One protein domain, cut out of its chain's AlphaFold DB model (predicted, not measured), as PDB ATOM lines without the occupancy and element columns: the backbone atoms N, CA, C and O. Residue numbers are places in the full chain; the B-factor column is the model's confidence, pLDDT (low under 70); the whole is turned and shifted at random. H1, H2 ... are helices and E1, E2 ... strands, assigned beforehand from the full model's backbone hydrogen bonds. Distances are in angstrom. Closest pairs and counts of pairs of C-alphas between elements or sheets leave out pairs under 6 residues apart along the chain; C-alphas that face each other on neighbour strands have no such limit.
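AT A GLANCE: This is residues 21 to 191 of the 287 residues of an uncharacterized protein of Candidatus Nitrosotenuis sp (UniProt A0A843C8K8). A long helix, H4, runs along one face of a long, twisted five-strand sheet; short H2 and H5 lie on that face too, H5 across the strands. H1 stands about perpendicular to H4, and after H5 the backbone folds back through residues 168 to 186 to H6, which packs on H4. The printed part has 171 residues with six named helices and five named strands: along the chain H1 and H2 come first, then the five strands, then H3, H4, H5 and H6; the class is mixed, helices and strands, and the branched sheet has the neighbour pairs E1 and E2 antiparallel, E2 and E5 parallel, E3 and E5 antiparallel, and E4 and E5 antiparallel. The whole is compact, with a radius of gyration of the C-alphas of 17.5 A, but elongated, spanning 60 by 35 by 29 A.

HOW THE PARTS SIT: H1, residues 21 to 33, only grazes the sheet with residues 21 to 26. H2 is residues 44 to 48. E1, residues 54 to 59, and E2, residues 68 to 77, form an antiparallel hairpin, with N 56 and O 71 within hydrogen-bond range at 2.9 A. E3, residues 93 to 96, runs on into E4, residues 99 to 104, at 14 degrees. E5, residues 107 to 118, has parallel E2 on one side, N 72 to O 110 being 2.8 A, and antiparallel E3 and E4 on the other, with N 94 to O 117 and N 102 to O 109 each 2.8 A; E4 and E5 are a hairpin. H3, residues 120 to 124, only just touches H1, with 3 pairs of C-alphas within 8 A, the closest those of Ser 120 and Glu 22 at 5.4 A. H4, residues 131 to 158, is the hub, with a kink of 28 degrees near residue 146; it lies over E3 and E5 at a height over the sheet of 10.5 A. Its closest C-alphas are Leu 139 to Leu 29 of H1, 6.1 A, about perpendicular at 83 degrees, and Gln 150 to Val 46 of H2, 5.4 A; it touches both. H5, residues 160 to 167, only just touches H4, with 3 pairs of C-alphas within 8 A, and only at the corner, Trp 162 to Ala 155 being the closest C-alphas at 6.3 A. H6, residues 187 to 191, touches H4, with the closest C-alphas, Gln 191 and Val 140, 6.2 A apart. Every O i to N i+4 pair is within hydrogen-bond range in H1, H2, H3, H5 and H6, and 22 of 24 in H4.

IN THESE COORDINATES: H1 begins at C-alpha 21, (-12.381, -58.603, -54.359), and H6 ends at C-alpha 191, (-33.879, -48.064, -49.955). From first to last C-alpha H4 measures 39.7 A, E5 35.6 A and E2 30.2 A.

THE WHOLE: The C-alphas farthest apart, Thr 62 and Arg 129, are 60.3 A apart. The printed part has no cut; the links E2 to E3 and H5 to H6 are long. Mean pLDDT of the printed part is 92.5, with residues 85 to 91 under 70.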
ATOM      1  N   GLN A  21     -10.996 -58.209 -54.111       96.44
ATOM      2  CA  GLN A  21     -12.381 -58.603 -54.359       96.44
ATOM      3  C   GLN A  21     -13.367 -57.521 -53.899       96.44
ATOM      4  O   GLN A  21     -14.267 -57.166 -54.658       96.44
ATOM      5  N   GLU A  22     -13.178 -56.959 -52.703       96.50
ATOM      6  CA  GLU A  22     -14.007 -55.865 -52.176       96.50
ATOM      7  C   GLU A  22     -13.887 -54.611 -53.052       96.50
ATOM      8  O   GLU A  22     -14.897 -54.012 -53.425       96.50
ATOM      9  N   GLN A  23     -12.666 -54.263 -53.471       97.69
ATOM     10  CA  GLN A  23     -12.420 -53.133 -54.369       97.69
ATOM     11  C   GLN A  23     -13.100 -53.321 -55.735       97.69
ATOM     12  O   GLN A  23     -13.716 -52.392 -56.262       97.69
ATOM     13  N   GLN A  24     -12.987 -54.512 -56.332       97.62
ATOM     14  CA  GLN A  24     -13.627 -54.830 -57.611       97.62
ATOM     15  C   GLN A  24     -15.152 -54.808 -57.501       97.62
ATOM     16  O   GLN A  24     -15.816 -54.274 -58.393       97.62
ATOM     17  N   LEU A  25     -15.697 -55.343 -56.405       96.69
ATOM     18  CA  LEU A  25     -17.126 -55.315 -56.122       96.69
ATOM     19  C   LEU A  25     -17.631 -53.874 -56.019       96.69
ATOM     20  O   LEU A  25     -18.568 -53.518 -56.733       96.69
ATOM     21  N   TYR A  26     -16.977 -53.031 -55.214       97.75
ATOM     22  CA  TYR A  26     -17.330 -51.616 -55.102       97.75
ATOM     23  C   TYR A  26     -17.301 -50.918 -56.465       97.75
ATOM     24  O   TYR A  26     -18.284 -50.296 -56.857       97.75
ATOM     25  N   ASN A  27     -16.209 -51.067 -57.221       97.88
ATOM     26  CA  ASN A  27     -16.063 -50.420 -58.526       97.88
ATOM     27  C   ASN A  27     -17.168 -50.846 -59.502       97.88
ATOM     28  O   ASN A  27     -17.707 -50.009 -60.228       97.88
ATOM     29  N   SER A  28     -17.519 -52.136 -59.516       97.25
ATOM     30  CA  SER A  28     -18.597 -52.658 -60.358       97.25
ATOM     31  C   SER A  28     -19.953 -52.084 -59.953       97.25
ATOM     32  O   SER A  28     -20.693 -51.602 -60.810       97.25
ATOM     33  N   LEU A  29     -20.274 -52.101 -58.656       97.19
ATOM     34  CA  LEU A  29     -21.545 -51.583 -58.152       97.19
ATOM     35  C   LEU A  29     -21.662 -50.075 -58.366       97.19
ATOM     36  O   LEU A  29     -22.712 -49.613 -58.801       97.19
ATOM     37  N   LEU A  30     -20.592 -49.312 -58.140       97.75
ATOM     38  CA  LEU A  30     -20.574 -47.871 -58.376       97.75
ATOM     39  C   LEU A  30     -20.761 -47.541 -59.864       97.75
ATOM     40  O   LEU A  30     -21.528 -46.641 -60.215       97.75
ATOM     41  N   ALA A  31     -20.089 -48.278 -60.752       97.62
ATOM     42  CA  ALA A  31     -20.219 -48.086 -62.193       97.62
ATOM     43  C   ALA A  31     -21.640 -48.372 -62.695       97.62
ATOM     44  O   ALA A  31     -22.093 -47.729 -63.642       97.62
ATOM     45  N   ASP A  32     -22.344 -49.327 -62.091       96.38
ATOM     46  CA  ASP A  32     -23.747 -49.592 -62.405       96.38
ATOM     47  C   ASP A  32     -24.664 -48.543 -61.768       96.38
ATOM     48  O   ASP A  32     -25.500 -47.967 -62.461       96.38
ATOM     49  N   PHE A  33     -24.454 -48.219 -60.489       96.75
ATOM     50  CA  PHE A  33     -25.235 -47.244 -59.727       96.75
ATOM     51  C   PHE A  33     -25.266 -45.861 -60.390       96.75
ATOM     52  O   PHE A  33     -26.329 -45.251 -60.518       96.75
ATOM     53  N   THR A  34     -24.118 -45.382 -60.864       94.75
ATOM     54  CA  THR A  34     -23.978 -44.060 -61.504       94.75
ATOM     55  C   THR A  34     -24.659 -43.964 -62.871       94.75
ATOM     56  O   THR A  34     -24.980 -42.862 -63.315       94.75
ATOM     57  N   LYS A  35     -24.943 -45.093 -63.532       94.12
ATOM     58  CA  LYS A  35     -25.698 -45.132 -64.799       94.12
ATOM     59  C   LYS A  35     -27.211 -45.148 -64.589       94.12
ATOM     60  O   LYS A  35     -27.957 -44.968 -65.552       94.12
ATOM     61  N   LEU A  36     -27.682 -45.405 -63.366       93.81
ATOM     62  CA  LEU A  36     -29.108 -45.530 -63.082       93.81
ATOM     63  C   LEU A  36     -29.802 -44.172 -63.161       93.81
ATOM     64  O   LEU A  36     -29.591 -43.293 -62.322       93.81
ATOM     65  N   ASN A  37     -30.724 -44.054 -64.114       90.38
ATOM     66  CA  ASN A  37     -31.663 -42.943 -64.192       90.38
ATOM     67  C   ASN A  37     -32.962 -43.292 -63.446       90.38
ATOM     68  O   ASN A  37     -33.983 -43.603 -64.057       90.38
ATOM     69  N   VAL A  38     -32.882 -43.312 -62.117       92.56
ATOM     70  CA  VAL A  38     -34.024 -43.527 -61.216       92.56
ATOM     71  C   VAL A  38     -34.023 -42.473 -60.122       92.56
ATOM     72  O   VAL A  38     -32.958 -41.980 -59.734       92.56
ATOM     73  N   GLN A  39     -35.213 -42.131 -59.634       91.44
ATOM     74  CA  GLN A  39     -35.360 -41.173 -58.553       91.44
ATOM     75  C   GLN A  39     -34.879 -41.823 -57.252       91.44
ATOM     76  O   GLN A  39     -35.342 -42.890 -56.860       91.44
ATOM     77  N   LYS A  40     -33.914 -41.177 -56.606       93.94
ATOM     78  CA  LYS A  40     -33.301 -41.590 -55.343       93.94
ATOM     79  C   LYS A  40     -32.801 -40.345 -54.617       93.94
ATOM     80  O   LYS A  40     -32.603 -39.314 -55.264       93.94
ATOM     81  N   THR A  41     -32.592 -40.436 -53.308       95.88
ATOM     82  CA  THR A  41     -31.893 -39.391 -52.554       95.88
ATOM     83  C   THR A  41     -30.512 -39.192 -53.162       95.88
ATOM     84  O   THR A  41     -29.831 -40.160 -53.515       95.88
ATOM     85  N   ASP A  42     -30.130 -37.931 -53.332       96.38
ATOM     86  CA  ASP A  42     -28.821 -37.598 -53.869       96.38
ATOM     87  C   ASP A  42     -27.736 -37.977 -52.863       96.38
ATOM     88  O   ASP A  42     -27.787 -37.544 -51.722       96.38
ATOM     89  N   VAL A  43     -26.769 -38.775 -53.310       97.62
ATOM     90  CA  VAL A  43     -25.605 -39.233 -52.536       97.62
ATOM     91  C   VAL A  43     -24.298 -38.678 -53.124       97.62
ATOM     92  O   VAL A  43     -23.225 -39.248 -52.946       97.62
ATOM     93  N   SER A  44     -24.379 -37.590 -53.896       97.06
ATOM     94  CA  SER A  44     -23.239 -36.960 -54.572       97.06
ATOM     95  C   SER A  44     -22.122 -36.579 -53.607       97.06
ATOM     96  O   SER A  44     -20.974 -36.942 -53.848       97.06
ATOM     97  N   LYS A  45     -22.445 -35.944 -52.475       97.75
ATOM     98  CA  LYS A  45     -21.438 -35.504 -51.500       97.75
ATOM     99  C   LYS A  45     -20.661 -36.687 -50.917       97.75
ATOM    100  O   LYS A  45     -19.436 -36.666 -50.888       97.75
ATOM    101  N   VAL A  46     -21.329 -37.766 -50.503       97.75
ATOM    102  CA  VAL A  46     -20.591 -38.948 -50.014       97.75
ATOM    103  C   VAL A  46     -19.735 -39.603 -51.110       97.75
ATOM    104  O   VAL A  46     -18.702 -40.186 -50.807       97.75
ATOM    105  N   LEU A  47     -20.112 -39.505 -52.388       98.00
ATOM    106  CA  LEU A  47     -19.279 -40.000 -53.492       98.00
ATOM    107  C   LEU A  47     -18.076 -39.084 -53.766       98.00
ATOM    108  O   LEU A  47     -16.969 -39.565 -54.006       98.00
ATOM    109  N   GLU A  48     -18.271 -37.771 -53.700       97.94
ATOM    110  CA  GLU A  48     -17.213 -36.770 -53.851       97.94
ATOM    111  C   GLU A  48     -16.151 -36.894 -52.748       97.94
ATOM    112  O   GLU A  48     -14.954 -36.761 -53.034       97.94
ATOM    113  N   SER A  49     -16.556 -37.248 -51.519       98.06
ATOM    114  CA  SER A  49     -15.639 -37.401 -50.382       98.06
ATOM    115  C   SER A  49     -14.627 -38.544 -50.535       98.06
ATOM    116  O   SER A  49     -13.625 -38.556 -49.815       98.06
ATOM    117  N   PHE A  50     -14.820 -39.472 -51.486       97.69
ATOM    118  CA  PHE A  50     -13.806 -40.475 -51.850       97.69
ATOM    119  C   PHE A  50     -12.605 -39.875 -52.584       97.69
ATOM    120  O   PHE A  50     -11.498 -40.411 -52.513       97.69
ATOM    121  N   SER A  51     -12.814 -38.779 -53.314       96.38
ATOM    122  CA  SER A  51     -11.774 -38.164 -54.145       96.38
ATOM    123  C   SER A  51     -11.025 -37.063 -53.401       96.38
ATOM    124  O   SER A  51      -9.802 -36.961 -53.504       96.38
ATOM    125  N   ALA A  52     -11.748 -36.240 -52.642       95.50
ATOM    126  CA  ALA A  52     -11.181 -35.141 -51.874       95.50
ATOM    127  C   ALA A  52     -12.036 -34.841 -50.633       95.50
ATOM    128  O   ALA A  52     -13.243 -35.065 -50.671       95.50
ATOM    129  N   PRO A  53     -11.450 -34.302 -49.548       96.69
ATOM    130  CA  PRO A  53     -12.227 -33.886 -48.390       96.69
ATOM    131  C   PRO A  53     -13.278 -32.829 -48.749       96.69
ATOM    132  O   PRO A  53     -12.951 -31.787 -49.321       96.69
ATOM    133  N   ILE A  54     -14.522 -33.056 -48.339       97.56
ATOM    134  CA  ILE A  54     -15.576 -32.042 -48.360       97.56
ATOM    135  C   ILE A  54     -15.410 -31.177 -47.126       97.56
ATOM    136  O   ILE A  54     -15.479 -31.675 -46.005       97.56
ATOM    137  N   THR A  55     -15.188 -29.882 -47.335       97.62
ATOM    138  CA  THR A  55     -15.051 -28.918 -46.243       97.62
ATOM    139  C   THR A  55     -16.292 -28.049 -46.143       97.62
ATOM    140  O   THR A  55     -16.707 -27.430 -47.121       97.62
ATOM    141  N   MET A  56     -16.861 -27.981 -44.947       97.31
ATOM    142  CA  MET A  56     -17.988 -27.124 -44.597       97.31
ATOM    143  C   MET A  56     -17.591 -26.270 -43.402       97.31
ATOM    144  O   MET A  56     -16.859 -26.725 -42.527       97.31
ATOM    145  N   SER A  57     -18.056 -25.026 -43.358       97.50
ATOM    146  CA  SER A  57     -17.831 -24.164 -42.205       97.50
ATOM    147  C   SER A  57     -19.042 -23.288 -41.947       97.50
ATOM    148  O   SER A  57     -19.685 -22.832 -42.893       97.50
ATOM    149  N   PHE A  58     -19.335 -23.076 -40.669       97.88
ATOM    150  CA  PHE A  58     -20.432 -22.241 -40.212       97.88
ATOM    151  C   PHE A  58     -20.031 -21.480 -38.935       97.88
ATOM    152  O   PHE A  58     -19.244 -21.996 -38.128       97.88
ATOM    153  N   PRO A  59     -20.530 -20.242 -38.766       97.81
ATOM    154  CA  PRO A  59     -20.350 -19.486 -37.537       97.81
ATOM    155  C   PRO A  59     -21.238 -20.051 -36.424       97.81
ATOM    156  O   PRO A  59     -22.282 -20.634 -36.701       97.81
ATOM    157  N   CYS A  60     -20.827 -19.828 -35.181       98.00
ATOM    158  CA  CYS A  60     -21.631 -20.117 -33.997       98.00
ATOM    159  C   CYS A  60     -22.250 -18.841 -33.426       98.00
ATOM    160  O   CYS A  60     -21.819 -17.726 -33.759       98.00
ATOM    161  N   ASP A  61     -23.224 -18.996 -32.534       97.25
ATOM    162  CA  ASP A  61     -23.848 -17.866 -31.864       97.25
ATOM    163  C   ASP A  61     -22.913 -17.235 -30.827       97.25
ATOM    164  O   ASP A  61     -21.961 -17.827 -30.324       97.25
ATOM    165  N   THR A  62     -23.195 -15.981 -30.465       92.81
ATOM    166  CA  THR A  62     -22.318 -15.183 -29.582       92.81
ATOM    167  C   THR A  62     -22.146 -15.781 -28.178       92.81
ATOM    168  O   THR A  62     -21.171 -15.464 -27.500       92.81
ATOM    169  N   ASN A  63     -23.085 -16.621 -27.734       93.88
ATOM    170  CA  ASN A  63     -23.068 -17.238 -26.406       93.88
ATOM    171  C   ASN A  63     -22.585 -18.698 -26.418       93.88
ATOM    172  O   ASN A  63     -22.539 -19.309 -25.350       93.88
ATOM    173  N   ASP A  64     -22.247 -19.246 -27.587       97.19
ATOM    174  CA  ASP A  64     -21.705 -20.597 -27.695       97.19
ATOM    175  C   ASP A  64     -20.248 -20.661 -27.229       97.19
ATOM    176  O   ASP A  64     -19.525 -19.662 -27.182       97.19
ATOM    177  N   LEU A  65     -19.798 -21.873 -26.893       96.31
ATOM    178  CA  LEU A  65     -18.412 -22.119 -26.492       96.31
ATOM    179  C   LEU A  65     -17.408 -21.747 -27.593       96.31
ATOM    180  O   LEU A  65     -16.336 -21.204 -27.310       96.31
ATOM    181  N   ASN A  66     -17.735 -22.086 -28.837       97.81
ATOM    182  CA  ASN A  66     -16.906 -21.819 -30.000       97.81
ATOM    183  C   ASN A  66     -17.536 -20.712 -30.842       97.81
ATOM    184  O   ASN A  66     -18.739 -20.525 -30.835       97.81
ATOM    185  N   SER A  67     -16.711 -20.000 -31.601       97.69
ATOM    186  CA  SER A  67     -17.123 -18.932 -32.518       97.69
ATOM    187  C   SER A  67     -17.369 -19.424 -33.947       97.69
ATOM    188  O   SER A  67     -18.034 -18.751 -34.732       97.69
ATOM    189  N   ASN A  68     -16.795 -20.574 -34.310       98.19
ATOM    190  CA  ASN A  68     -16.885 -21.150 -35.646       98.19
ATOM    191  C   ASN A  68     -16.568 -22.646 -35.610       98.19
ATOM    192  O   ASN A  68     -15.649 -23.077 -34.900       98.19
ATOM    193  N   VAL A  69     -17.251 -23.402 -36.463       98.44
ATOM    194  CA  VAL A  69     -16.972 -24.814 -36.724       98.44
ATOM    195  C   VAL A  69     -16.522 -24.978 -38.169       98.44
ATOM    196  O   VAL A  69     -17.089 -24.393 -39.094       98.44
ATOM    197  N   THR A  70     -15.496 -25.795 -38.373       98.38
ATOM    198  CA  THR A  70     -15.102 -26.289 -39.694       98.38
ATOM    199  C   THR A  70     -15.121 -27.807 -39.664       98.38
ATOM    200  O   THR A  70     -14.455 -28.404 -38.828       98.38
ATOM    201  N   ALA A  71     -15.855 -28.443 -40.566       98.25
ATOM    202  CA  ALA A  71     -15.869 -29.889 -40.732       98.25
ATOM    203  C   ALA A  71     -15.200 -30.268 -42.056       98.25
ATOM    204  O   ALA A  71     -15.575 -29.738 -43.100       98.25
ATOM    205  N   ALA A  72     -14.236 -31.183 -42.016       98.25
ATOM    206  CA  ALA A  72     -13.606 -31.791 -43.181       98.25
ATOM    207  C   ALA A  72     -13.935 -33.287 -43.206       98.25
ATOM    208  O   ALA A  72     -13.621 -34.014 -42.264       98.25
ATOM    209  N   ILE A  73     -14.587 -33.740 -44.275       98.50
ATOM    210  CA  ILE A  73     -15.125 -35.097 -44.396       98.50
ATOM    211  C   ILE A  73     -14.488 -35.780 -45.591       98.50
ATOM    212  O   ILE A  73     -14.675 -35.354 -46.730       98.50
ATOM    213  N   LYS A  74     -13.769 -36.866 -45.338       98.38
ATOM    214  CA  LYS A  74     -13.195 -37.730 -46.360       98.38
ATOM    215  C   LYS A  74     -13.690 -39.150 -46.149       98.38
ATOM    216  O   LYS A  74     -13.852 -39.585 -45.012       98.38
ATOM    217  N   THR A  75     -13.912 -39.868 -47.239       98.19
ATOM    218  CA  THR A  75     -14.284 -41.281 -47.202       98.19
ATOM    219  C   THR A  75     -13.236 -42.093 -47.943       98.19
ATOM    220  O   THR A  75     -12.645 -41.639 -48.920       98.19
ATOM    221  N   LYS A  76     -12.979 -43.306 -47.476       97.31
ATOM    222  CA  LYS A  76     -12.145 -44.288 -48.166       97.31
ATOM    223  C   LYS A  76     -12.795 -45.660 -48.098       97.31
ATOM    224  O   LYS A  76     -13.642 -45.919 -47.246       97.31
ATOM    225  N   LEU A  77     -12.402 -46.530 -49.015       97.88
ATOM    226  CA  LEU A  77     -12.756 -47.940 -48.926       97.88
ATOM    227  C   LEU A  77     -11.871 -48.603 -47.880       97.88
ATOM    228  O   LEU A  77     -10.697 -48.261 -47.767       97.88
ATOM    229  N   ALA A  78     -12.429 -49.543 -47.135       96.75
ATOM    230  CA  ALA A  78     -11.694 -50.347 -46.173       96.75
ATOM    231  C   ALA A  78     -12.103 -51.816 -46.297       96.75
ATOM    232  O   ALA A  78     -13.169 -52.142 -46.831       96.75
ATOM    233  N   LYS A  79     -11.243 -52.704 -45.800       95.69
ATOM    234  CA  LYS A  79     -11.556 -54.125 -45.666       95.69
ATOM    235  C   LYS A  79     -12.762 -54.314 -44.752       95.69
ATOM    236  O   LYS A  79     -12.858 -53.659 -43.717       95.69
ATOM    237  N   PHE A  80     -13.633 -55.256 -45.094       92.81
ATOM    238  CA  PHE A  80     -14.757 -55.617 -44.253       92.81
ATOM    239  C   PHE A  80     -14.308 -56.219 -42.920       92.81
ATOM    240  O   PHE A  80     -13.560 -57.202 -42.866       92.81
ATOM    241  N   ASP A  81     -14.795 -55.624 -41.833       89.25
ATOM    242  CA  ASP A  81     -14.522 -56.060 -40.472       89.25
ATOM    243  C   ASP A  81     -15.736 -56.793 -39.886       89.25
ATOM    244  O   ASP A  81     -16.736 -56.193 -39.491       89.25
ATOM    245  N   ASN A  82     -15.621 -58.120 -39.788       82.94
ATOM    246  CA  ASN A  82     -16.656 -58.971 -39.197       82.94
ATOM    247  C   ASN A  82     -16.920 -58.666 -37.711       82.94
ATOM    248  O   ASN A  82     -17.961 -59.069 -37.200       82.94
ATOM    249  N   THR A  83     -16.008 -57.981 -37.014       80.06
ATOM    250  CA  THR A  83     -16.197 -57.597 -35.606       80.06
ATOM    251  C   THR A  83     -17.092 -56.368 -35.438       80.06
ATOM    252  O   THR A  83     -17.625 -56.152 -34.353       80.06
ATOM    253  N   LEU A  84     -17.295 -55.596 -36.511       76.69
ATOM    254  CA  LEU A  84     -18.183 -54.431 -36.537       76.69
ATOM    255  C   LEU A  84     -19.604 -54.775 -37.015       76.69
ATOM    256  O   LEU A  84     -20.500 -53.938 -36.931       76.69
ATOM    257  N   GLY A  85     -19.828 -55.993 -37.516       61.03
ATOM    258  CA  GLY A  85     -21.155 -56.464 -37.908       61.03
ATOM    259  C   GLY A  85     -22.067 -56.693 -36.697       61.03
ATOM    260  O   GLY A  85     -21.636 -57.202 -35.666       61.03
ATOM    261  N   HIS A  86     -23.351 -56.347 -36.818       52.84
ATOM    262  CA  HIS A  86     -24.344 -56.662 -35.790       52.84
ATOM    263  C   HIS A  86     -24.601 -58.177 -35.714       52.84
ATOM    264  O   HIS A  86     -24.787 -58.837 -36.741       52.84
ATOM    265  N   GLU A  87     -24.642 -58.735 -34.497       36.50
ATOM    266  CA  GLU A  87     -24.953 -60.152 -34.283       36.50
ATOM    267  C   GLU A  87     -26.301 -60.535 -34.918       36.50
ATOM    268  O   GLU A  87     -27.324 -59.885 -34.706       36.50
ATOM    269  N   GLY A  88     -26.312 -61.632 -35.680       35.41
ATOM    270  CA  GLY A  88     -27.541 -62.239 -36.202       35.41
ATOM    271  C   GLY A  88     -28.040 -61.704 -37.547       35.41
ATOM    272  O   GLY A  88     -29.002 -62.254 -38.082       35.41
ATOM    273  N   THR A  89     -27.376 -60.712 -38.145       42.94
ATOM    274  CA  THR A  89     -27.674 -60.251 -39.511       42.94
ATOM    275  C   THR A  89     -26.423 -60.281 -40.370       42.94
ATOM    276  O   THR A  89     -25.418 -59.668 -40.030       42.94
ATOM    277  N   THR A  90     -26.481 -60.963 -41.513       49.41
ATOM    278  CA  THR A  90     -25.460 -60.824 -42.553       49.41
ATOM    279  C   THR A  90     -25.512 -59.387 -43.082       49.41
ATOM    280  O   THR A  90     -26.395 -59.047 -43.871       49.41
ATOM    281  N   THR A  91     -24.619 -58.520 -42.606       67.31
ATOM    282  CA  THR A  91     -24.518 -57.136 -43.077       67.31
ATOM    283  C   THR A  91     -23.883 -57.124 -44.466       67.31
ATOM    284  O   THR A  91     -22.831 -57.722 -44.694       67.31
ATOM    285  N   GLY A  92     -24.564 -56.488 -45.426       84.31
ATOM    286  CA  GLY A  92     -24.066 -56.339 -46.798       84.31
ATOM    287  C   GLY A  92     -22.916 -55.333 -46.892       84.31
ATOM    288  O   GLY A  92     -22.024 -55.487 -47.723       84.31
ATOM    289  N   GLY A  93     -22.890 -54.348 -46.001       91.31
ATOM    290  CA  GLY A  93     -21.797 -53.405 -45.847       91.31
ATOM    291  C   GLY A  93     -21.837 -52.727 -44.481       91.31
ATOM    292  O   GLY A  93     -22.657 -53.077 -43.630       91.31
ATOM    293  N   ILE A  94     -20.879 -51.828 -44.270       92.44
ATOM    294  CA  ILE A  94     -20.768 -50.944 -43.111       92.44
ATOM    295  C   ILE A  94     -20.239 -49.598 -43.608       92.44
ATOM    296  O   ILE A  94     -19.196 -49.545 -44.267       92.44
ATOM    297  N   TYR A  95     -20.904 -48.510 -43.232       94.38
ATOM    298  CA  TYR A  95     -20.351 -47.161 -43.298       94.38
ATOM    299  C   TYR A  95     -19.988 -46.675 -41.889       94.38
ATOM    300  O   TYR A  95     -20.857 -46.473 -41.041       94.38
ATOM    301  N   SER A  96     -18.699 -46.466 -41.628       93.56
ATOM    302  CA  SER A  96     -18.187 -46.045 -40.323       93.56
ATOM    303  C   SER A  96     -17.776 -44.575 -40.329       93.56
ATOM    304  O   SER A  96     -16.990 -44.135 -41.173       93.56
ATOM    305  N   TRP A  97     -18.282 -43.826 -39.348       94.44
ATOM    306  CA  TRP A  97     -17.874 -42.451 -39.074       94.44
ATOM    307  C   TRP A  97     -16.719 -42.427 -38.072       94.44
ATOM    308  O   TRP A  97     -16.885 -42.829 -36.921       94.44
ATOM    309  N   LYS A  98     -15.552 -41.933 -38.501       93.25
ATOM    310  CA  LYS A  98     -14.354 -41.807 -37.654       93.25
ATOM    311  C   LYS A  98     -13.925 -40.350 -37.590       93.25
ATOM    312  O   LYS A  98     -13.119 -39.898 -38.404       93.25
ATOM    313  N   CYS A  99     -14.489 -39.611 -36.641       95.38
ATOM    314  CA  CYS A  99     -14.220 -38.187 -36.492       95.38
ATOM    315  C   CYS A  99     -13.361 -37.868 -35.269       95.38
ATOM    316  O   CYS A  99     -13.394 -38.560 -34.255       95.38
ATOM    317  N   SER A 100     -12.622 -36.769 -35.369       95.62
ATOM    318  CA  SER A 100     -11.870 -36.162 -34.274       95.62
ATOM    319  C   SER A 100     -12.137 -34.664 -34.231       95.62
ATOM    320  O   SER A 100     -12.320 -34.032 -35.274       95.62
ATOM    321  N   ILE A 101     -12.153 -34.097 -33.026       97.06
ATOM    322  CA  ILE A 101     -12.351 -32.666 -32.802       97.06
ATOM    323  C   ILE A 101     -11.029 -32.068 -32.323       97.06
ATOM    324  O   ILE A 101     -10.386 -32.570 -31.404       97.06
ATOM    325  N   THR A 102     -10.625 -30.968 -32.943       96.44
ATOM    326  CA  THR A 102      -9.487 -30.148 -32.516       96.44
ATOM    327  C   THR A 102      -9.965 -28.725 -32.274       96.44
ATOM    328  O   THR A 102     -10.937 -28.292 -32.890       96.44
ATOM    329  N   SER A 103      -9.316 -27.995 -31.366       94.81
ATOM    330  CA  SER A 103      -9.695 -26.620 -31.025       94.81
ATOM    331  C   SER A 103      -8.488 -25.691 -31.072       94.81
ATOM    332  O   SER A 103      -7.393 -26.064 -30.643       94.81
ATOM    333  N   SER A 104      -8.688 -24.489 -31.607       94.44
ATOM    334  CA  SER A 104      -7.694 -23.415 -31.660       94.44
ATOM    335  C   SER A 104      -8.413 -22.071 -31.728       94.44
ATOM    336  O   SER A 104      -9.345 -21.905 -32.511       94.44
ATOM    337  N   ASP A 105      -7.991 -21.114 -30.898       92.50
ATOM    338  CA  ASP A 105      -8.479 -19.726 -30.896       92.50
ATOM    339  C   ASP A 105     -10.013 -19.588 -30.845       92.50
ATOM    340  O   ASP A 105     -10.607 -18.776 -31.553       92.50
ATOM    341  N   GLY A 106     -10.668 -20.414 -30.020       91.31
ATOM    342  CA  GLY A 106     -12.127 -20.411 -29.879       91.31
ATOM    343  C   GLY A 106     -12.865 -20.906 -31.126       91.31
ATOM    344  O   GLY A 106     -14.014 -20.532 -31.345       91.31
ATOM    345  N   LYS A 107     -12.210 -21.697 -31.978       97.19
ATOM    346  CA  LYS A 107     -12.797 -22.383 -33.134       97.19
ATOM    347  C   LYS A 107     -12.548 -23.874 -33.000       97.19
ATOM    348  O   LYS A 107     -11.500 -24.271 -32.485       97.19
ATOM    349  N   ILE A 108     -13.458 -24.690 -33.521       97.50
ATOM    350  CA  ILE A 108     -13.236 -26.134 -33.631       97.50
ATOM    351  C   ILE A 108     -13.114 -26.576 -35.083       97.50
ATOM    352  O   ILE A 108     -13.788 -26.064 -35.977       97.50
ATOM    353  N   THR A 109     -12.238 -27.551 -35.301       98.12
ATOM    354  CA  THR A 109     -12.134 -28.298 -36.552       98.12
ATOM    355  C   THR A 109     -12.477 -29.756 -36.290       98.12
ATOM    356  O   THR A 109     -11.839 -30.405 -35.459       98.12
ATOM    357  N   ILE A 110     -13.472 -30.255 -37.011       98.25
ATOM    358  CA  ILE A 110     -13.928 -31.638 -37.011       98.25
ATOM    359  C   ILE A 110     -13.332 -32.314 -38.244       98.25
ATOM    360  O   ILE A 110     -13.652 -31.935 -39.368       98.25
ATOM    361  N   ASN A 111     -12.471 -33.309 -38.054       97.88
ATOM    362  CA  ASN A 111     -11.883 -34.081 -39.149       97.88
ATOM    363  C   ASN A 111     -12.437 -35.500 -39.120       97.88
ATOM    364  O   ASN A 111     -12.217 -36.207 -38.135       97.88
ATOM    365  N   CYS A 112     -13.127 -35.902 -40.185       97.69
ATOM    366  CA  CYS A 112     -13.727 -37.222 -40.339       97.69
ATOM    367  C   CYS A 112     -13.039 -38.005 -41.465       97.69
ATOM    368  O   CYS A 112     -13.071 -37.585 -42.622       97.69
ATOM    369  N   GLU A 113     -12.454 -39.153 -41.120       96.88
ATOM    370  CA  GLU A 113     -11.815 -40.106 -42.038       96.88
ATOM    371  C   GLU A 113     -12.658 -41.384 -42.101       96.88
ATOM    372  O   GLU A 113     -12.335 -42.417 -41.513       96.88
ATOM    373  N   ASN A 114     -13.791 -41.275 -42.785       97.00
ATOM    374  CA  ASN A 114     -14.831 -42.290 -42.828       97.00
ATOM    375  C   ASN A 114     -14.428 -43.499 -43.672       97.00
ATOM    376  O   ASN A 114     -13.651 -43.394 -44.623       97.00
ATOM    377  N   GLU A 115     -15.022 -44.646 -43.367       96.88
ATOM    378  CA  GLU A 115     -14.731 -45.907 -44.043       96.88
ATOM    379  C   GLU A 115     -16.012 -46.552 -44.565       96.88
ATOM    380  O   GLU A 115     -16.953 -46.769 -43.806       96.88
ATOM    381  N   LEU A 116     -16.030 -46.884 -45.857       96.94
ATOM    382  CA  LEU A 116     -17.033 -47.757 -46.458       96.94
ATOM    383  C   LEU A 116     -16.438 -49.156 -46.630       96.94
ATOM    384  O   LEU A 116     -15.413 -49.330 -47.291       96.94
ATOM    385  N   MET A 117     -17.123 -50.148 -46.084       95.62
ATOM    386  CA  MET A 117     -16.746 -51.553 -46.126       95.62
ATOM    387  C   MET A 117     -17.877 -52.352 -46.772       95.62
ATOM    388  O   MET A 117     -19.020 -52.255 -46.336       95.62
ATOM    389  N   LEU A 118     -17.586 -53.160 -47.789       95.12
ATOM    390  CA  LEU A 118     -18.571 -54.060 -48.400       95.12
ATOM    391  C   LEU A 118     -18.219 -55.505 -48.076       95.12
ATOM    392  O   LEU A 118     -17.084 -55.920 -48.291       95.12
ATOM    393  N   ASN A 119     -19.193 -56.286 -47.619       92.94
ATOM    394  CA  ASN A 119     -18.994 -57.702 -47.336       92.94
ATOM    395  C   ASN A 119     -19.055 -58.507 -48.640       92.94
ATOM    396  O   ASN A 119     -20.122 -58.988 -49.036       92.94
ATOM    397  N   SER A 120     -17.924 -58.625 -49.341       92.38
ATOM    398  CA  SER A 120     -17.881 -59.320 -50.632       92.38
ATOM    399  C   SER A 120     -18.311 -60.778 -50.524       92.38
ATOM    400  O   SER A 120     -19.045 -61.247 -51.390       92.38
ATOM    401  N   ASP A 121     -17.926 -61.471 -49.453       89.00
ATOM    402  CA  ASP A 121     -18.299 -62.867 -49.228       89.00
ATOM    403  C   ASP A 121     -19.816 -63.019 -49.083       89.00
ATOM    404  O   ASP A 121     -20.416 -63.860 -49.752       89.00
ATOM    405  N   ALA A 122     -20.462 -62.174 -48.277       85.81
ATOM    406  CA  ALA A 122     -21.914 -62.204 -48.114       85.81
ATOM    407  C   ALA A 122     -22.670 -61.827 -49.393       85.81
ATOM    408  O   ALA A 122     -23.637 -62.497 -49.761       85.81
ATOM    409  N   ILE A 123     -22.235 -60.759 -50.069       87.62
ATOM    410  CA  ILE A 123     -22.882 -60.258 -51.287       87.62
ATOM    411  C   ILE A 123     -22.781 -61.303 -52.407       87.62
ATOM    412  O   ILE A 123     -23.774 -61.628 -53.060       87.62
ATOM    413  N   LEU A 124     -21.591 -61.873 -52.612       86.00
ATOM    414  CA  LEU A 124     -21.340 -62.830 -53.691       86.00
ATOM    415  C   LEU A 124     -21.881 -64.234 -53.387       86.00
ATOM    416  O   LEU A 124     -22.143 -64.990 -54.323       86.00
ATOM    417  N   ALA A 125     -22.091 -64.584 -52.113       83.12
ATOM    418  CA  ALA A 125     -22.704 -65.851 -51.704       83.12
ATOM    419  C   ALA A 125     -24.244 -65.842 -51.733       83.12
ATOM    420  O   ALA A 125     -24.863 -66.829 -51.321       83.12
ATOM    421  N   SER A 126     -24.881 -64.760 -52.202       77.88
ATOM    422  CA  SER A 126     -26.342 -64.667 -52.271       77.88
ATOM    423  C   SER A 126     -26.960 -65.877 -52.987       77.88
ATOM    424  O   SER A 126     -26.539 -66.286 -54.069       77.88
ATOM    425  N   THR A 127     -27.994 -66.451 -52.365       73.44
ATOM    426  CA  THR A 127     -28.720 -67.621 -52.888       73.44
ATOM    427  C   THR A 127     -29.851 -67.246 -53.851       73.44
ATOM    428  O   THR A 127     -30.534 -68.136 -54.372       73.44
ATOM    429  N   GLU A 128     -30.036 -65.947 -54.119       81.81
ATOM    430  CA  GLU A 128     -30.996 -65.442 -55.099       81.81
ATOM    431  C   GLU A 128     -30.671 -65.993 -56.494       81.81
ATOM    432  O   GLU A 128     -29.607 -65.746 -57.065       81.81
ATOM    433  N   ARG A 129     -31.616 -66.747 -57.062       77.38
ATOM    434  CA  ARG A 129     -31.450 -67.439 -58.348       77.38
ATOM    435  C   ARG A 129     -31.753 -66.544 -59.543       77.38
ATOM    436  O   ARG A 129     -31.344 -66.867 -60.658       77.38
ATOM    437  N   ASN A 130     -32.518 -65.474 -59.347       82.81
ATOM    438  CA  ASN A 130     -32.808 -64.495 -60.376       82.81
ATOM    439  C   ASN A 130     -31.664 -63.464 -60.436       82.81
ATOM    440  O   ASN A 130     -31.565 -62.615 -59.550       82.81
ATOM    441  N   PRO A 131     -30.829 -63.476 -61.492       87.19
ATOM    442  CA  PRO A 131     -29.670 -62.589 -61.580       87.19
ATOM    443  C   PRO A 131     -30.055 -61.105 -61.593       87.19
ATOM    444  O   PRO A 131     -29.287 -60.274 -61.124       87.19
ATOM    445  N   THR A 132     -31.247 -60.766 -62.092       88.88
ATOM    446  CA  THR A 132     -31.746 -59.388 -62.084       88.88
ATOM    447  C   THR A 132     -32.081 -58.924 -60.671       88.88
ATOM    448  O   THR A 132     -31.718 -57.811 -60.308       88.88
ATOM    449  N   ILE A 133     -32.723 -59.775 -59.860       88.69
ATOM    450  CA  ILE A 133     -33.002 -59.450 -58.452       88.69
ATOM    451  C   ILE A 133     -31.684 -59.327 -57.692       88.69
ATOM    452  O   ILE A 133     -31.473 -58.321 -57.028       88.69
ATOM    453  N   ASN A 134     -30.768 -60.281 -57.871       89.00
ATOM    454  CA  ASN A 134     -29.458 -60.260 -57.224       89.00
ATOM    455  C   ASN A 134     -28.690 -58.956 -57.524       89.00
ATOM    456  O   ASN A 134     -28.232 -58.281 -56.607       89.00
ATOM    457  N   GLN A 135     -28.626 -58.538 -58.796       92.44
ATOM    458  CA  GLN A 135     -27.984 -57.274 -59.170       92.44
ATOM    459  C   GLN A 135     -28.653 -56.065 -58.499       92.44
ATOM    460  O   GLN A 135     -27.957 -55.182 -57.999       92.44
ATOM    461  N   ILE A 136     -29.989 -56.022 -58.469       93.44
ATOM    462  CA  ILE A 136     -30.743 -54.945 -57.816       93.44
ATOM    463  C   ILE A 136     -30.457 -54.919 -56.313       93.44
ATOM    464  O   ILE A 136     -30.180 -53.853 -55.771       93.44
ATOM    465  N   GLU A 137     -30.465 -56.065 -55.637       90.81
ATOM    466  CA  GLU A 137     -30.180 -56.145 -54.203       90.81
ATOM    467  C   GLU A 137     -28.766 -55.674 -53.860       90.81
ATOM    468  O   GLU A 137     -28.590 -54.956 -52.875       90.81
ATOM    469  N   ASN A 138     -27.777 -55.993 -54.695       93.69
ATOM    470  CA  ASN A 138     -26.403 -55.530 -54.493       93.69
ATOM    471  C   ASN A 138     -26.290 -54.005 -54.657       93.69
ATOM    472  O   ASN A 138     -25.583 -53.346 -53.895       93.69
ATOM    473  N   LEU A 139     -27.022 -53.423 -55.613       95.81
ATOM    474  CA  LEU A 139     -27.108 -51.968 -55.781       95.81
ATOM    475  C   LEU A 139     -27.810 -51.296 -54.599       95.81
ATOM    476  O   LEU A 139     -27.397 -50.219 -54.172       95.81
ATOM    477  N   VAL A 140     -28.851 -51.932 -54.056       94.19
ATOM    478  CA  VAL A 140     -29.552 -51.460 -52.856       94.19
ATOM    479  C   VAL A 140     -28.619 -51.464 -51.645       94.19
ATOM    480  O   VAL A 140     -28.660 -50.511 -50.877       94.19
ATOM    481  N   ILE A 141     -27.754 -52.475 -51.497       93.81
ATOM    482  CA  ILE A 141     -26.739 -52.509 -50.432       93.81
ATOM    483  C   ILE A 141     -25.777 -51.326 -50.564       93.81
ATOM    484  O   ILE A 141     -25.598 -50.591 -49.601       93.81
ATOM    485  N   LEU A 142     -25.206 -51.080 -51.750       96.69
ATOM    486  CA  LEU A 142     -24.326 -49.920 -51.934       96.69
ATOM    487  C   LEU A 142     -25.056 -48.609 -51.603       96.69
ATOM    488  O   LEU A 142     -24.521 -47.771 -50.884       96.69
ATOM    489  N   TYR A 143     -26.279 -48.435 -52.105       97.69
ATOM    490  CA  TYR A 143     -27.069 -47.234 -51.844       97.69
ATOM    491  C   TYR A 143     -27.372 -47.045 -50.350       97.69
ATOM    492  O   TYR A 143     -27.265 -45.927 -49.857       97.69
ATOM    493  N   HIS A 144     -27.686 -48.124 -49.627       95.56
ATOM    494  CA  HIS A 144     -27.895 -48.111 -48.178       95.56
ATOM    495  C   HIS A 144     -26.682 -47.540 -47.438       95.56
ATOM    496  O   HIS A 144     -26.818 -46.590 -46.669       95.56
ATOM    497  N   GLU A 145     -25.487 -48.061 -47.719       95.88
ATOM    498  CA  GLU A 145     -24.277 -47.588 -47.042       95.88
ATOM    499  C   GLU A 145     -23.922 -46.145 -47.423       95.88
ATOM    500  O   GLU A 145     -23.463 -45.366 -46.590       95.88
ATOM    501  N   LEU A 146     -24.179 -45.740 -48.672       98.00
ATOM    502  CA  LEU A 146     -24.000 -44.347 -49.085       98.00
ATOM    503  C   LEU A 146     -24.963 -43.406 -48.345       98.00
ATOM    504  O   LEU A 146     -24.568 -42.295 -47.997       98.00
ATOM    505  N   LEU A 147     -26.194 -43.836 -48.046       97.88
ATOM    506  CA  LEU A 147     -27.143 -43.032 -47.268       97.88
ATOM    507  C   LEU A 147     -26.664 -42.784 -45.830       97.88
ATOM    508  O   LEU A 147     -26.820 -41.666 -45.343       97.88
ATOM    509  N   HIS A 148     -26.034 -43.767 -45.178       96.19
ATOM    510  CA  HIS A 148     -25.423 -43.579 -43.852       96.19
ATOM    511  C   HIS A 148     -24.377 -42.449 -43.839       96.19
ATOM    512  O   HIS A 148     -24.259 -41.709 -42.857       96.19
ATOM    513  N   GLY A 149     -23.630 -42.284 -44.934       97.56
ATOM    514  CA  GLY A 149     -22.734 -41.144 -45.122       97.56
ATOM    515  C   GLY A 149     -23.485 -39.857 -45.471       97.56
ATOM    516  O   GLY A 149     -23.289 -38.812 -44.858       97.56
ATOM    517  N   GLN A 150     -24.381 -39.916 -46.448       98.50
ATOM    518  CA  GLN A 150     -25.037 -38.727 -46.975       98.50
ATOM    519  C   GLN A 150     -25.914 -38.005 -45.941       98.50
ATOM    520  O   GLN A 150     -25.825 -36.786 -45.826       98.50
ATOM    521  N   LEU A 151     -26.710 -38.737 -45.155       97.94
ATOM    522  CA  LEU A 151     -27.626 -38.140 -44.173       97.94
ATOM    523  C   LEU A 151     -26.885 -37.322 -43.109       97.94
ATOM    524  O   LEU A 151     -27.312 -36.228 -42.744       97.94
ATOM    525  N   MET A 152     -25.739 -37.821 -42.651       97.69
ATOM    526  CA  MET A 152     -24.903 -37.107 -41.691       97.69
ATOM    527  C   MET A 152     -24.166 -35.928 -42.348       97.69
ATOM    528  O   MET A 152     -24.072 -34.867 -41.737       97.69
ATOM    529  N   ILE A 153     -23.711 -36.047 -43.605       98.38
ATOM    530  CA  ILE A 153     -23.173 -34.894 -44.353       98.38
ATOM    531  C   ILE A 153     -24.233 -33.790 -44.486       98.38
ATOM    532  O   ILE A 153     -23.917 -32.613 -44.315       98.38
ATOM    533  N   ASP A 154     -25.487 -34.142 -44.765       98.06
ATOM    534  CA  ASP A 154     -26.569 -33.165 -44.887       98.06
ATOM    535  C   ASP A 154     -26.919 -32.511 -43.545       98.06
ATOM    536  O   ASP A 154     -27.145 -31.298 -43.504       98.06
ATOM    537  N   ALA A 155     -26.856 -33.264 -42.442       97.62
ATOM    538  CA  ALA A 155     -26.978 -32.708 -41.095       97.62
ATOM    539  C   ALA A 155     -25.862 -31.696 -40.793       97.62
ATOM    540  O   ALA A 155     -26.154 -30.558 -40.429       97.62
ATOM    541  N   ILE A 156     -24.600 -32.057 -41.050       97.75
ATOM    542  CA  ILE A 156     -23.442 -31.155 -40.898       97.75
ATOM    543  C   ILE A 156     -23.575 -29.921 -41.799       97.75
ATOM    544  O   ILE A 156     -23.097 -28.841 -41.460       97.75
ATOM    545  N   SER A 157     -24.214 -30.059 -42.958       97.00
ATOM    546  CA  SER A 157     -24.370 -28.972 -43.920       97.00
ATOM    547  C   SER A 157     -25.494 -27.998 -43.571       97.00
ATOM    548  O   SER A 157     -25.440 -26.864 -44.044       97.00
ATOM    549  N   SER A 158     -26.545 -28.435 -42.869       96.00
ATOM    550  CA  SER A 158     -27.815 -27.685 -42.858       96.00
ATOM    551  C   SER A 158     -28.723 -27.867 -41.641       96.00
ATOM    552  O   SER A 158     -29.765 -27.220 -41.589       96.00
ATOM    553  N   SER A 159     -28.390 -28.735 -40.682       97.94
ATOM    554  CA  SER A 159     -29.222 -28.926 -39.492       97.94
ATOM    555  C   SER A 159     -28.818 -27.952 -38.392       97.94
ATOM    556  O   SER A 159     -27.782 -28.154 -37.760       97.94
ATOM    557  N   ASP A 160     -29.678 -26.973 -38.103       97.12
ATOM    558  CA  ASP A 160     -29.494 -26.033 -36.986       97.12
ATOM    559  C   ASP A 160     -29.256 -26.784 -35.667       97.12
ATOM    560  O   ASP A 160     -28.302 -26.517 -34.947       97.12
ATOM    561  N   ALA A 161     -30.044 -27.831 -35.393       97.62
ATOM    562  CA  ALA A 161     -29.895 -28.627 -34.176       97.62
ATOM    563  C   ALA A 161     -28.528 -29.330 -34.081       97.62
ATOM    564  O   ALA A 161     -27.992 -29.505 -32.984       97.62
ATOM    565  N   TRP A 162     -27.963 -29.753 -35.217       97.94
ATOM    566  CA  TRP A 162     -26.619 -30.324 -35.244       97.94
ATOM    567  C   TRP A 162     -25.551 -29.231 -35.091       97.94
ATOM    568  O   TRP A 162     -24.585 -29.427 -34.352       97.94
ATOM    569  N   HIS A 163     -25.730 -28.074 -35.740       98.00
ATOM    570  CA  HIS A 163     -24.836 -26.915 -35.633       98.00
ATOM    571  C   HIS A 163     -24.750 -26.394 -34.197       98.00
ATOM    572  O   HIS A 163     -23.643 -26.313 -33.665       98.00
ATOM    573  N   ASP A 164     -25.886 -26.162 -33.537       97.25
ATOM    574  CA  ASP A 164     -25.976 -25.720 -32.138       97.25
ATOM    575  C   ASP A 164     -25.254 -26.696 -31.196       97.25
ATOM    576  O   ASP A 164     -24.524 -26.308 -30.275       97.25
ATOM    577  N   ASN A 165     -25.427 -28.001 -31.443       97.56
ATOM    578  CA  ASN A 165     -24.750 -29.040 -30.677       97.56
ATOM    579  C   ASN A 165     -23.232 -28.987 -30.880       97.56
ATOM    580  O   ASN A 165     -22.489 -29.020 -29.898       97.56
ATOM    581  N   ALA A 166     -22.778 -28.890 -32.132       97.62
ATOM    582  CA  ALA A 166     -21.367 -28.853 -32.498       97.62
ATOM    583  C   ALA A 166     -20.661 -27.597 -31.965       97.62
ATOM    584  O   ALA A 166     -19.545 -27.696 -31.451       97.62
ATOM    585  N   CYS A 167     -21.315 -26.435 -32.010       98.19
ATOM    586  CA  CYS A 167     -20.788 -25.168 -31.499       98.19
ATOM    587  C   CYS A 167     -20.421 -25.213 -30.009       98.19
ATOM    588  O   CYS A 167     -19.537 -24.479 -29.566       98.19
ATOM    589  N   ASN A 168     -21.009 -26.141 -29.252       97.44
ATOM    590  CA  ASN A 168     -20.766 -26.322 -27.826       97.44
ATOM    591  C   ASN A 168     -19.847 -27.512 -27.481       97.44
ATOM    592  O   ASN A 168     -19.729 -27.869 -26.310       97.44
ATOM    593  N   LYS A 169     -19.172 -28.119 -28.471       97.25
ATOM    594  CA  LYS A 169     -18.251 -29.253 -28.266       97.25
ATOM    595  C   LYS A 169     -16.825 -28.833 -27.919       97.25
ATOM    596  O   LYS A 169     -16.303 -27.825 -28.402       97.25
ATOM    597  N   THR A 170     -16.166 -29.685 -27.146       96.44
ATOM    598  CA  THR A 170     -14.729 -29.688 -26.857       96.44
ATOM    599  C   THR A 170     -14.031 -30.859 -27.564       96.44
ATOM    600  O   THR A 170     -14.695 -31.793 -28.012       96.44
ATOM    601  N   PRO A 171     -12.686 -30.871 -27.648       95.75
ATOM    602  CA  PRO A 171     -11.931 -31.997 -28.207       95.75
ATOM    603  C   PRO A 171     -12.175 -33.367 -27.548       95.75
ATOM    604  O   PRO A 171     -11.777 -34.383 -28.110       95.75
ATOM    605  N   GLN A 172     -12.761 -33.400 -26.348       94.44
ATOM    606  CA  GLN A 172     -13.039 -34.622 -25.591       94.44
ATOM    607  C   GLN A 172     -14.470 -35.139 -25.782       94.44
ATOM    608  O   GLN A 172     -14.774 -36.230 -25.304       94.44
ATOM    609  N   ASP A 173     -15.336 -34.366 -26.438       94.94
ATOM    610  CA  ASP A 173     -16.738 -34.723 -26.618       94.94
ATOM    611  C   ASP A 173     -16.962 -35.555 -27.883       94.94
ATOM    612  O   ASP A 173     -16.316 -35.354 -28.914       94.94
ATOM    613  N   ASP A 174     -17.963 -36.430 -27.828       92.88
ATOM    614  CA  ASP A 174     -18.472 -37.125 -29.008       92.88
ATOM    615  C   ASP A 174     -19.359 -36.204 -29.855       92.88
ATOM    616  O   ASP A 174     -20.088 -35.348 -29.338       92.88
ATOM    617  N   LEU A 175     -19.350 -36.417 -31.171       94.75
ATOM    618  CA  LEU A 175     -20.303 -35.783 -32.083       94.75
ATOM    619  C   LEU A 175     -21.691 -36.418 -31.956       94.75
ATOM    620  O   LEU A 175     -21.834 -37.586 -31.597       94.75
ATOM    621  N   ASP A 176     -22.725 -35.656 -32.308       95.38
ATOM    622  CA  ASP A 176     -24.060 -36.216 -32.481       95.38
ATOM    623  C   ASP A 176     -24.138 -37.020 -33.787       95.38
ATOM    624  O   ASP A 176     -24.242 -36.459 -34.878       95.38
ATOM    625  N   TYR A 177     -24.096 -38.348 -33.662       94.00
ATOM    626  CA  TYR A 177     -24.230 -39.290 -34.775       94.00
ATOM    627  C   TYR A 177     -25.671 -39.776 -34.999       94.00
ATOM    628  O   TYR A 177     -25.882 -40.709 -35.776       94.00
ATOM    629  N   SER A 178     -26.684 -39.183 -34.359       93.75
ATOM    630  CA  SER A 178     -28.084 -39.618 -34.517       93.75
ATOM    631  C   SER A 178     -28.587 -39.538 -35.969       93.75
ATOM    632  O   SER A 178     -29.435 -40.335 -36.374       93.75
ATOM    633  N   TYR A 179     -27.994 -38.657 -36.780       95.56
ATOM    634  CA  TYR A 179     -28.281 -38.478 -38.209       95.56
ATOM    635  C   TYR A 179     -27.664 -39.543 -39.120       95.56
ATOM    636  O   TYR A 179     -28.004 -39.608 -40.298       95.56
ATOM    637  N   THR A 180     -26.804 -40.416 -38.588       91.12
ATOM    638  CA  THR A 180     -26.358 -41.618 -39.314       91.12
ATOM    639  C   THR A 180     -27.490 -42.627 -39.494       91.12
ATOM    640  O   THR A 180     -27.334 -43.567 -40.256       91.12
ATOM    641  N   ASP A 181     -28.634 -42.440 -38.826       90.69
ATOM    642  CA  ASP A 181     -29.804 -43.316 -38.906       90.69
ATOM    643  C   ASP A 181     -29.499 -44.779 -38.536       90.69
ATOM    644  O   ASP A 181     -29.916 -45.719 -39.206       90.69
ATOM    645  N   ALA A 182     -28.802 -44.982 -37.415       85.94
ATOM    646  CA  ALA A 182     -28.440 -46.310 -36.904       85.94
ATOM    647  C   ALA A 182     -29.639 -47.255 -36.653       85.94
ATOM    648  O   ALA A 182     -29.467 -48.465 -36.581       85.94
ATOM    649  N   ASN A 183     -30.857 -46.714 -36.515       82.25
ATOM    650  CA  ASN A 183     -32.094 -47.495 -36.372       82.25
ATOM    651  C   ASN A 183     -32.877 -47.631 -37.695       82.25
ATOM    652  O   ASN A 183     -34.035 -48.051 -37.676       82.25
ATOM    653  N   HIS A 184     -32.282 -47.210 -38.814       86.38
ATOM    654  CA  HIS A 184     -32.811 -47.298 -40.175       86.38
ATOM    655  C   HIS A 184     -34.232 -46.742 -40.355       86.38
ATOM    656  O   HIS A 184     -35.023 -47.293 -41.127       86.38
ATOM    657  N   LYS A 185     -34.586 -45.655 -39.661       88.38
ATOM    658  CA  LYS A 185     -35.915 -45.027 -39.753       88.38
ATOM    659  C   LYS A 185     -36.103 -44.262 -41.061       88.38
ATOM    660  O   LYS A 185     -37.212 -44.230 -41.590       88.38
ATOM    661  N   VAL A 186     -35.038 -43.648 -41.569       92.44
ATOM    662  CA  VAL A 186     -35.019 -42.860 -42.810       92.44
ATOM    663  C   VAL A 186     -34.525 -43.713 -43.977       92.44
ATOM    664  O   VAL A 186     -35.109 -43.691 -45.059       92.44
ATOM    665  N   ILE A 187     -33.489 -44.520 -43.761       91.00
ATOM    666  CA  ILE A 187     -32.859 -45.335 -44.801       91.00
ATOM    667  C   ILE A 187     -33.801 -46.437 -45.284       91.00
ATOM    668  O   ILE A 187     -33.909 -46.635 -46.492       91.00
ATOM    669  N   THR A 188     -34.533 -47.118 -44.389       88.25
ATOM    670  CA  THR A 188     -35.451 -48.211 -44.774       88.25
ATOM    671  C   THR A 188     -36.481 -47.795 -45.835       88.25
ATOM    672  O   THR A 188     -36.575 -48.485 -46.857       88.25
ATOM    673  N   PRO A 189     -37.263 -46.708 -45.675       90.62
ATOM    674  CA  PRO A 189     -38.190 -46.296 -46.727       90.62
ATOM    675  C   PRO A 189     -37.468 -45.879 -48.019       90.62
ATOM    676  O   PRO A 189     -37.895 -46.297 -49.095       90.62
ATOM    677  N   LEU A 190     -36.339 -45.162 -47.938       94.81
ATOM    678  CA  LEU A 190     -35.578 -44.721 -49.117       94.81
ATOM    679  C   LEU A 190     -35.008 -45.887 -49.935       94.81
ATOM    680  O   LEU A 190     -35.128 -45.909 -51.161       94.81
ATOM    681  N   GLN A 191     -34.401 -46.877 -49.276       92.56
ATOM    682  CA  GLN A 191     -33.879 -48.064 -49.955       92.56
ATOM    683  C   GLN A 191     -35.010 -48.904 -50.563       92.56
ATOM    684  O   GLN A 191     -34.834 -49.498 -51.624       92.56
TER     685      GLN A 191